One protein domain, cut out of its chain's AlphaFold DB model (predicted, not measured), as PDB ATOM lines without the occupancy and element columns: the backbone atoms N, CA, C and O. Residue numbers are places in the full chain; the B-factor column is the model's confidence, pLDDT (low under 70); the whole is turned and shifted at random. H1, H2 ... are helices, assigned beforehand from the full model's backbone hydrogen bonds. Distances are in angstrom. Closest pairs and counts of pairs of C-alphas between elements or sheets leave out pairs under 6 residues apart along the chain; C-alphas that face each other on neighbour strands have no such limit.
ATOM      1  N   GLN A   7      73.425  43.384  87.254       89.75
ATOM      2  CA  GLN A   7      73.307  44.806  87.583       89.75
ATOM      3  C   GLN A   7      74.275  45.646  86.744       89.75
ATOM      4  O   GLN A   7      73.887  46.682  86.199       89.75
ATOM      5  N   ALA A   8      75.519  45.195  86.587       88.56
ATOM      6  CA  ALA A   8      76.507  45.827  85.726       88.56
ATOM      7  C   ALA A   8      76.061  45.822  84.259       88.56
ATOM      8  O   ALA A   8      76.150  46.855  83.591       88.56
ATOM      9  N   LEU A   9      75.523  44.698  83.773       90.25
ATOM     10  CA  LEU A   9      75.028  44.586  82.401       90.25
ATOM     11  C   LEU A   9      73.846  45.528  82.142       90.25
ATOM     12  O   LEU A   9      73.842  46.260  81.150       90.25
ATOM     13  N   PHE A  10      72.875  45.557  83.057       91.00
ATOM     14  CA  PHE A  10      71.734  46.463  82.977       91.00
ATOM     15  C   PHE A  10      72.189  47.927  82.933       91.00
ATOM     16  O   PHE A  10      71.832  48.658  82.008       91.00
ATOM     17  N   ARG A  11      73.051  48.349  83.864       89.06
ATOM     18  CA  ARG A  11      73.584  49.722  83.903       89.06
ATOM     19  C   ARG A  11      74.309  50.093  82.614       89.06
ATOM     20  O   ARG A  11      74.070  51.173  82.075       89.06
ATOM     21  N   PHE A  12      75.143  49.195  82.093       89.56
ATOM     22  CA  PHE A  12      75.866  49.426  80.846       89.56
ATOM     23  C   PHE A  12      74.921  49.591  79.650       89.56
ATOM     24  O   PHE A  12      75.148  50.462  78.814       89.56
ATOM     25  N   SER A  13      73.825  48.826  79.594       90.38
ATOM     26  CA  SER A  13      72.835  48.937  78.511       90.38
ATOM     27  C   SER A  13      72.154  50.313  78.440       90.38
ATOM     28  O   SER A  13      71.781  50.757  77.353       90.38
ATOM     29  N   ILE A  14      72.048  51.011  79.575       91.44
ATOM     30  CA  ILE A  14      71.459  52.353  79.674       91.44
ATOM     31  C   ILE A  14      72.515  53.440  79.474       91.44
ATOM     32  O   ILE A  14      72.288  54.409  78.753       91.44
ATOM     33  N   GLN A  15      73.680  53.290  80.109       87.75
ATOM     34  CA  GLN A  15      74.739  54.300  80.078       87.75
ATOM     35  C   GLN A  15      75.504  54.307  78.756       87.75
ATOM     36  O   GLN A  15      75.860  55.382  78.282       87.75
ATOM     37  N   GLY A  16      75.733  53.140  78.150       87.25
ATOM     38  CA  GLY A  16      76.502  52.979  76.915       87.25
ATOM     39  C   GLY A  16      76.080  53.961  75.817       87.25
ATOM     40  O   GLY A  16      76.927  54.718  75.346       87.25
ATOM     41  N   PRO A  17      74.788  54.044  75.459       86.38
ATOM     42  CA  PRO A  17      74.293  54.998  74.463       86.38
ATOM     43  C   PRO A  17      74.511  56.476  74.818       86.38
ATOM     44  O   PRO A  17      74.683  57.294  73.920       86.38
ATOM     45  N   LEU A  18      74.524  56.821  76.109       83.31
ATOM     46  CA  LEU A  18      74.711  58.195  76.586       83.31
ATOM     47  C   LEU A  18      76.188  58.612  76.583       83.31
ATOM     48  O   LEU A  18      76.499  59.750  76.250       83.31
ATOM     49  N   ILE A  19      77.094  57.697  76.942       80.12
ATOM     50  CA  ILE A  19      78.535  57.979  77.075       80.12
ATOM     51  C   ILE A  19      79.332  57.715  75.792       80.12
ATOM     52  O   ILE A  19      80.448  58.207  75.655       80.12
ATOM     53  N   SER A  20      78.785  56.937  74.851       75.50
ATOM     54  CA  SER A  20      79.465  56.619  73.582       75.50
ATOM     55  C   SER A  20      79.504  57.804  72.614       75.50
ATOM     56  O   SER A  20      80.216  57.760  71.610       75.50
ATOM     57  N   GLN A  21      78.755  58.870  72.895       73.06
ATOM     58  CA  GLN A  21      78.697  60.054  72.048       73.06
ATOM     59  C   GLN A  21      79.739  61.088  72.493       73.06
ATOM     60  O   GLN A  21      79.651  61.646  73.582       73.06
ATOM     61  N   ARG A  22      80.736  61.368  71.637       69.38
ATOM     62  CA  ARG A  22      81.789  62.372  71.911       69.38
ATOM     63  C   ARG A  22      81.257  63.809  71.977       69.38
ATOM     64  O   ARG A  22      81.811  64.617  72.714       69.38
ATOM     65  N   GLN A  23      80.231  64.125  71.191       74.38
ATOM     66  CA  GLN A  23      79.497  65.390  71.202       74.38
ATOM     67  C   GLN A  23      78.039  65.079  70.883       74.38
ATOM     68  O   GLN A  23      77.764  64.417  69.889       74.38
ATOM     69  N   LEU A  24      77.130  65.562  71.726       74.44
ATOM     70  CA  LEU A  24      75.692  65.477  71.505       74.44
ATOM     71  C   LEU A  24      75.194  66.862  71.082       74.44
ATOM     72  O   LEU A  24      75.200  67.778  71.910       74.44
ATOM     73  N   PRO A  25      74.773  67.041  69.821       78.12
ATOM     74  CA  PRO A  25      73.986  68.189  69.401       78.12
ATOM     75  C   PRO A  25      72.800  68.431  70.337       78.12
ATOM     76  O   PRO A  25      72.240  67.510  70.946       78.12
ATOM     77  N   GLN A  26      72.388  69.692  70.440       74.19
ATOM     78  CA  GLN A  26      71.257  70.074  71.274       74.19
ATOM     79  C   GLN A  26      70.002  69.283  70.864       74.19
ATOM     80  O   GLN A  26      69.614  69.266  69.699       74.19
ATOM     81  N   GLY A  27      69.379  68.602  71.828       80.50
ATOM     82  CA  GLY A  27      68.187  67.773  71.609       80.50
ATOM     83  C   GLY A  27      68.461  66.299  71.285       80.50
ATOM     84  O   GLY A  27      67.577  65.470  71.505       80.50
ATOM     85  N   GLU A  28      69.674  65.926  70.871       86.44
ATOM     86  CA  GLU A  28      70.007  64.521  70.590       86.44
ATOM     87  C   GLU A  28      70.050  63.688  71.876       86.44
ATOM     88  O   GLU A  28      69.535  62.572  71.922       86.44
ATOM     89  N   LEU A  29      70.513  64.289  72.975       86.00
ATOM     90  CA  LEU A  29      70.430  63.686  74.305       86.00
ATOM     91  C   LEU A  29      68.979  63.374  74.713       86.00
ATOM     92  O   LEU A  29      68.705  62.295  75.235       86.00
ATOM     93  N   GLN A  30      68.038  64.288  74.450       88.00
ATOM     94  CA  GLN A  30      66.622  64.054  74.752       88.00
ATOM     95  C   GLN A  30      66.057  62.923  73.894       88.00
ATOM     96  O   GLN A  30      65.302  62.088  74.388       88.00
ATOM     97  N   LYS A  31      66.435  62.873  72.613       90.94
ATOM     98  CA  LYS A  31      66.020  61.806  71.704       90.94
ATOM     99  C   LYS A  31      66.489  60.438  72.207       90.94
ATOM    100  O   LYS A  31      65.674  59.529  72.307       90.94
ATOM    101  N   ILE A  32      67.751  60.318  72.620       90.75
ATOM    102  CA  ILE A  32      68.297  59.069  73.175       90.75
ATOM    103  C   ILE A  32      67.567  58.677  74.461       90.75
ATOM    104  O   ILE A  32      67.215  57.515  74.632       90.75
ATOM    105  N   ARG A  33      67.288  59.629  75.359       90.19
ATOM    106  CA  ARG A  33      66.521  59.353  76.587       90.19
ATOM    107  C   ARG A  33      65.118  58.821  76.281       90.19
ATOM    108  O   ARG A  33      64.713  57.842  76.898       90.19
ATOM    109  N   ARG A  34      64.419  59.398  75.297       92.88
ATOM    110  CA  ARG A  34      63.112  58.907  74.818       92.88
ATOM    111  C   ARG A  34      63.203  57.502  74.237       92.88
ATOM    112  O   ARG A  34      62.397  56.641  74.571       92.88
ATOM    113  N   GLU A  35      64.206  57.255  73.400       93.75
ATOM    114  CA  GLU A  35      64.451  55.931  72.822       93.75
ATOM    115  C   GLU A  35      64.776  54.886  73.892       93.75
ATOM    116  O   GLU A  35      64.372  53.735  73.760       93.75
ATOM    117  N   LEU A  36      65.491  55.267  74.952       93.44
ATOM    118  CA  LEU A  36      65.778  54.390  76.081       93.44
ATOM    119  C   LEU A  36      64.539  54.146  76.948       93.44
ATOM    120  O   LEU A  36      64.353  53.019  77.397       93.44
ATOM    121  N   ALA A  37      63.691  55.153  77.159       93.44
ATOM    122  CA  ALA A  37      62.452  55.021  77.925       93.44
ATOM    123  C   ALA A  37      61.405  54.139  77.222       93.44
ATOM    124  O   ALA A  37      60.608  53.476  77.879       93.44
ATOM    125  N   ALA A  38      61.431  54.092  75.888       95.50
ATOM    126  CA  ALA A  38      60.522  53.276  75.084       95.50
ATOM    127  C   ALA A  38      60.882  51.775  75.040       95.50
ATOM    128  O   ALA A  38      60.141  50.988  74.453       95.50
ATOM    129  N   ARG A  39      62.024  51.366  75.609       94.62
ATOM    130  CA  ARG A  39      62.492  49.970  75.588       94.62
ATOM    131  C   ARG A  39      62.015  49.192  76.807       94.62
ATOM    132  O   ARG A  39      61.847  49.747  77.891       94.62
ATOM    133  N   GLU A  40      61.909  47.878  76.623       94.25
ATOM    134  CA  GLU A  40      61.827  46.938  77.734       94.25
ATOM    135  C   GLU A  40      63.218  46.466  78.176       94.25
ATOM    136  O   GLU A  40      64.110  46.239  77.356       94.25
ATOM    137  N   TYR A  41      63.381  46.281  79.482       92.19
ATOM    138  CA  TYR A  41      64.599  45.817  80.127       92.19
ATOM    139  C   TYR A  41      64.292  44.687  81.100       92.19
ATOM    140  O   TYR A  41      63.251  44.661  81.757       92.19
ATOM    141  N   VAL A  42      65.270  43.804  81.271       92.00
ATOM    142  CA  VAL A  42      65.363  42.994  82.483       92.00
ATOM    143  C   VAL A  42      65.998  43.881  83.548       92.00
ATOM    144  O   VAL A  42      67.199  44.142  83.488       92.00
ATOM    145  N   ILE A  43      65.190  44.387  84.481       91.44
ATOM    146  CA  ILE A  43      65.653  45.245  85.578       91.44
ATOM    147  C   ILE A  43      65.933  44.353  86.795       91.44
ATOM    148  O   ILE A  43      64.985  43.845  87.399       91.44
ATOM    149  N   PRO A  44      67.205  44.133  87.175       90.38
ATOM    150  CA  PRO A  44      67.528  43.199  88.248       90.38
ATOM    151  C   PRO A  44      66.882  43.606  89.575       90.38
ATOM    152  O   PRO A  44      66.865  44.779  89.945       90.38
ATOM    153  N   GLY A  45      66.342  42.620  90.292       87.94
ATOM    154  CA  GLY A  45      65.699  42.824  91.593       87.94
ATOM    155  C   GLY A  45      64.290  43.427  91.540       87.94
ATOM    156  O   GLY A  45      63.752  43.761  92.591       87.94
ATOM    157  N   THR A  46      63.681  43.573  90.357       87.12
ATOM    158  CA  THR A  46      62.312  44.093  90.215       87.12
ATOM    159  C   THR A  46      61.544  43.376  89.105       87.12
ATOM    160  O   THR A  46      62.150  42.869  88.166       87.12
ATOM    161  N   ASP A  47      60.213  43.446  89.146       89.88
ATOM    162  CA  ASP A  47      59.349  42.988  88.044       89.88
ATOM    163  C   ASP A  47      59.079  44.079  86.992       89.88
ATOM    164  O   ASP A  47      58.333  43.874  86.029       89.88
ATOM    165  N   ARG A  48      59.661  45.274  87.171       89.31
ATOM    166  CA  ARG A  48      59.515  46.376  86.220       89.31
ATOM    167  C   ARG A  48      60.247  46.042  84.928       89.31
ATOM    168  O   ARG A  48      61.322  45.450  84.940       89.31
ATOM    169  N   ARG A  49      59.676  46.502  83.816       92.00
ATOM    170  CA  ARG A  49      60.260  46.319  82.482       92.00
ATOM    171  C   ARG A  49      60.613  47.621  81.788       92.00
ATOM    172  O   ARG A  49      61.348  47.584  80.820       92.00
ATOM    173  N   SER A  50      60.145  48.764  82.275       91.50
ATOM    174  CA  SER A  50      60.390  50.065  81.653       91.50
ATOM    175  C   SER A  50      61.061  51.038  82.619       91.50
ATOM    176  O   SER A  50      61.044  50.860  83.841       91.50
ATOM    177  N   LEU A  51      61.661  52.081  82.048       91.06
ATOM    178  CA  LEU A  51      62.260  53.195  82.772       91.06
ATOM    179  C   LEU A  51      61.606  54.496  82.317       91.06
ATOM    180  O   LEU A  51      61.426  54.714  81.122       91.06
ATOM    181  N   GLY A  52      61.291  55.379  83.264       90.19
ATOM    182  CA  GLY A  52      60.873  56.738  82.930       90.19
ATOM    183  C   GLY A  52      62.050  57.577  82.424       90.19
ATOM    184  O   GLY A  52      63.195  57.367  82.828       90.19
ATOM    185  N   GLU A  53      61.775  58.583  81.592       89.56
ATOM    186  CA  GLU A  53      62.810  59.500  81.087       89.56
ATOM    187  C   GLU A  53      63.577  60.195  82.227       89.56
ATOM    188  O   GLU A  53      64.808  60.251  82.189       89.56
ATOM    189  N   LYS A  54      62.874  60.635  83.287       85.44
ATOM    190  CA  LYS A  54      63.484  61.246  84.486       85.44
ATOM    191  C   LYS A  54      64.475  60.304  85.182       85.44
ATOM    192  O   LYS A  54      65.502  60.745  85.686       85.44
ATOM    193  N   THR A  55      64.196  59.001  85.195       87.69
ATOM    194  CA  THR A  55      65.087  57.988  85.781       87.69
ATOM    195  C   THR A  55      66.371  57.832  84.969       87.69
ATOM    196  O   THR A  55      67.452  57.684  85.536       87.69
ATOM    197  N   ILE A  56      66.269  57.881  83.639       88.69
ATOM    198  CA  ILE A  56      67.430  57.810  82.741       88.69
ATOM    199  C   ILE A  56      68.274  59.087  82.864       88.69
ATOM    200  O   ILE A  56      69.501  59.019  82.819       88.69
ATOM    201  N   GLU A  57      67.635  60.240  83.067       83.94
ATOM    202  CA  GLU A  57      68.306  61.515  83.329       83.94
ATOM    203  C   GLU A  57      69.030  61.556  84.682       83.94
ATOM    204  O   GLU A  57      70.195  61.946  84.726       83.94
ATOM    205  N   GLY A  58      68.365  61.139  85.766       78.88
ATOM    206  CA  GLY A  58      68.927  61.137  87.123       78.88
ATOM    207  C   GLY A  58      69.993  60.062  87.366       78.88
ATOM    208  O   GLY A  58      70.736  60.139  88.342       78.88
ATOM    209  N   GLY A  59      70.096  59.082  86.465       73.12
ATOM    210  CA  GLY A  59      71.080  58.008  86.520       73.12
ATOM    211  C   GLY A  59      70.645  56.804  87.365       73.12
ATOM    212  O   GLY A  59      69.846  56.891  88.295       73.12
TER     213      GLY A  59
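AT A GLANCE: This is residues 7 to 59 of the 70 residues of an uncharacterized protein of Candidatus Accumulibacter sp. SK-02 (UniProt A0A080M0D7). H1 and H2 form a helical hairpin; the long loop 38 to 52 then runs out and back to short H3, which packs crosswise on H2. The printed part has 53 residues, with three named helices and no named strand: all helix. It is compact, radius of gyration of the C-alphas 11.3 A, but elongated, 34 by 19 by 16 A.

IN THESE COORDINATES: Find C-alpha 7 at (73.307, 44.806, 87.583); H1, residues 7 to 19, runs 17.6 A from there. H2 is residues 28 to 37, 14.2 A. H3, residues 53 to 58, ends at (68.927, 61.137, 87.123).

HOW THE PARTS SIT: H1 touches H2 with residues 14 to 18 alone, opposite ways at a shallow tilt of 27 degrees; closest are C-alphas 14 and 36, 7.0 A. H2 touches H3 at a steep tilt of 69 degrees, only just short of about perpendicular; closest are C-alphas 37 and 53, 5.5 A. Every O i to N i+4 pair is within hydrogen-bond range in H2 and H3, 7 of 9 in H1.

THE WHOLE: C-alphas 25 and 45, the farthest apart, stand 34.7 A apart. The printed part has no cut; link H2 to H3 is long. Residue 22 has pLDDT under 70.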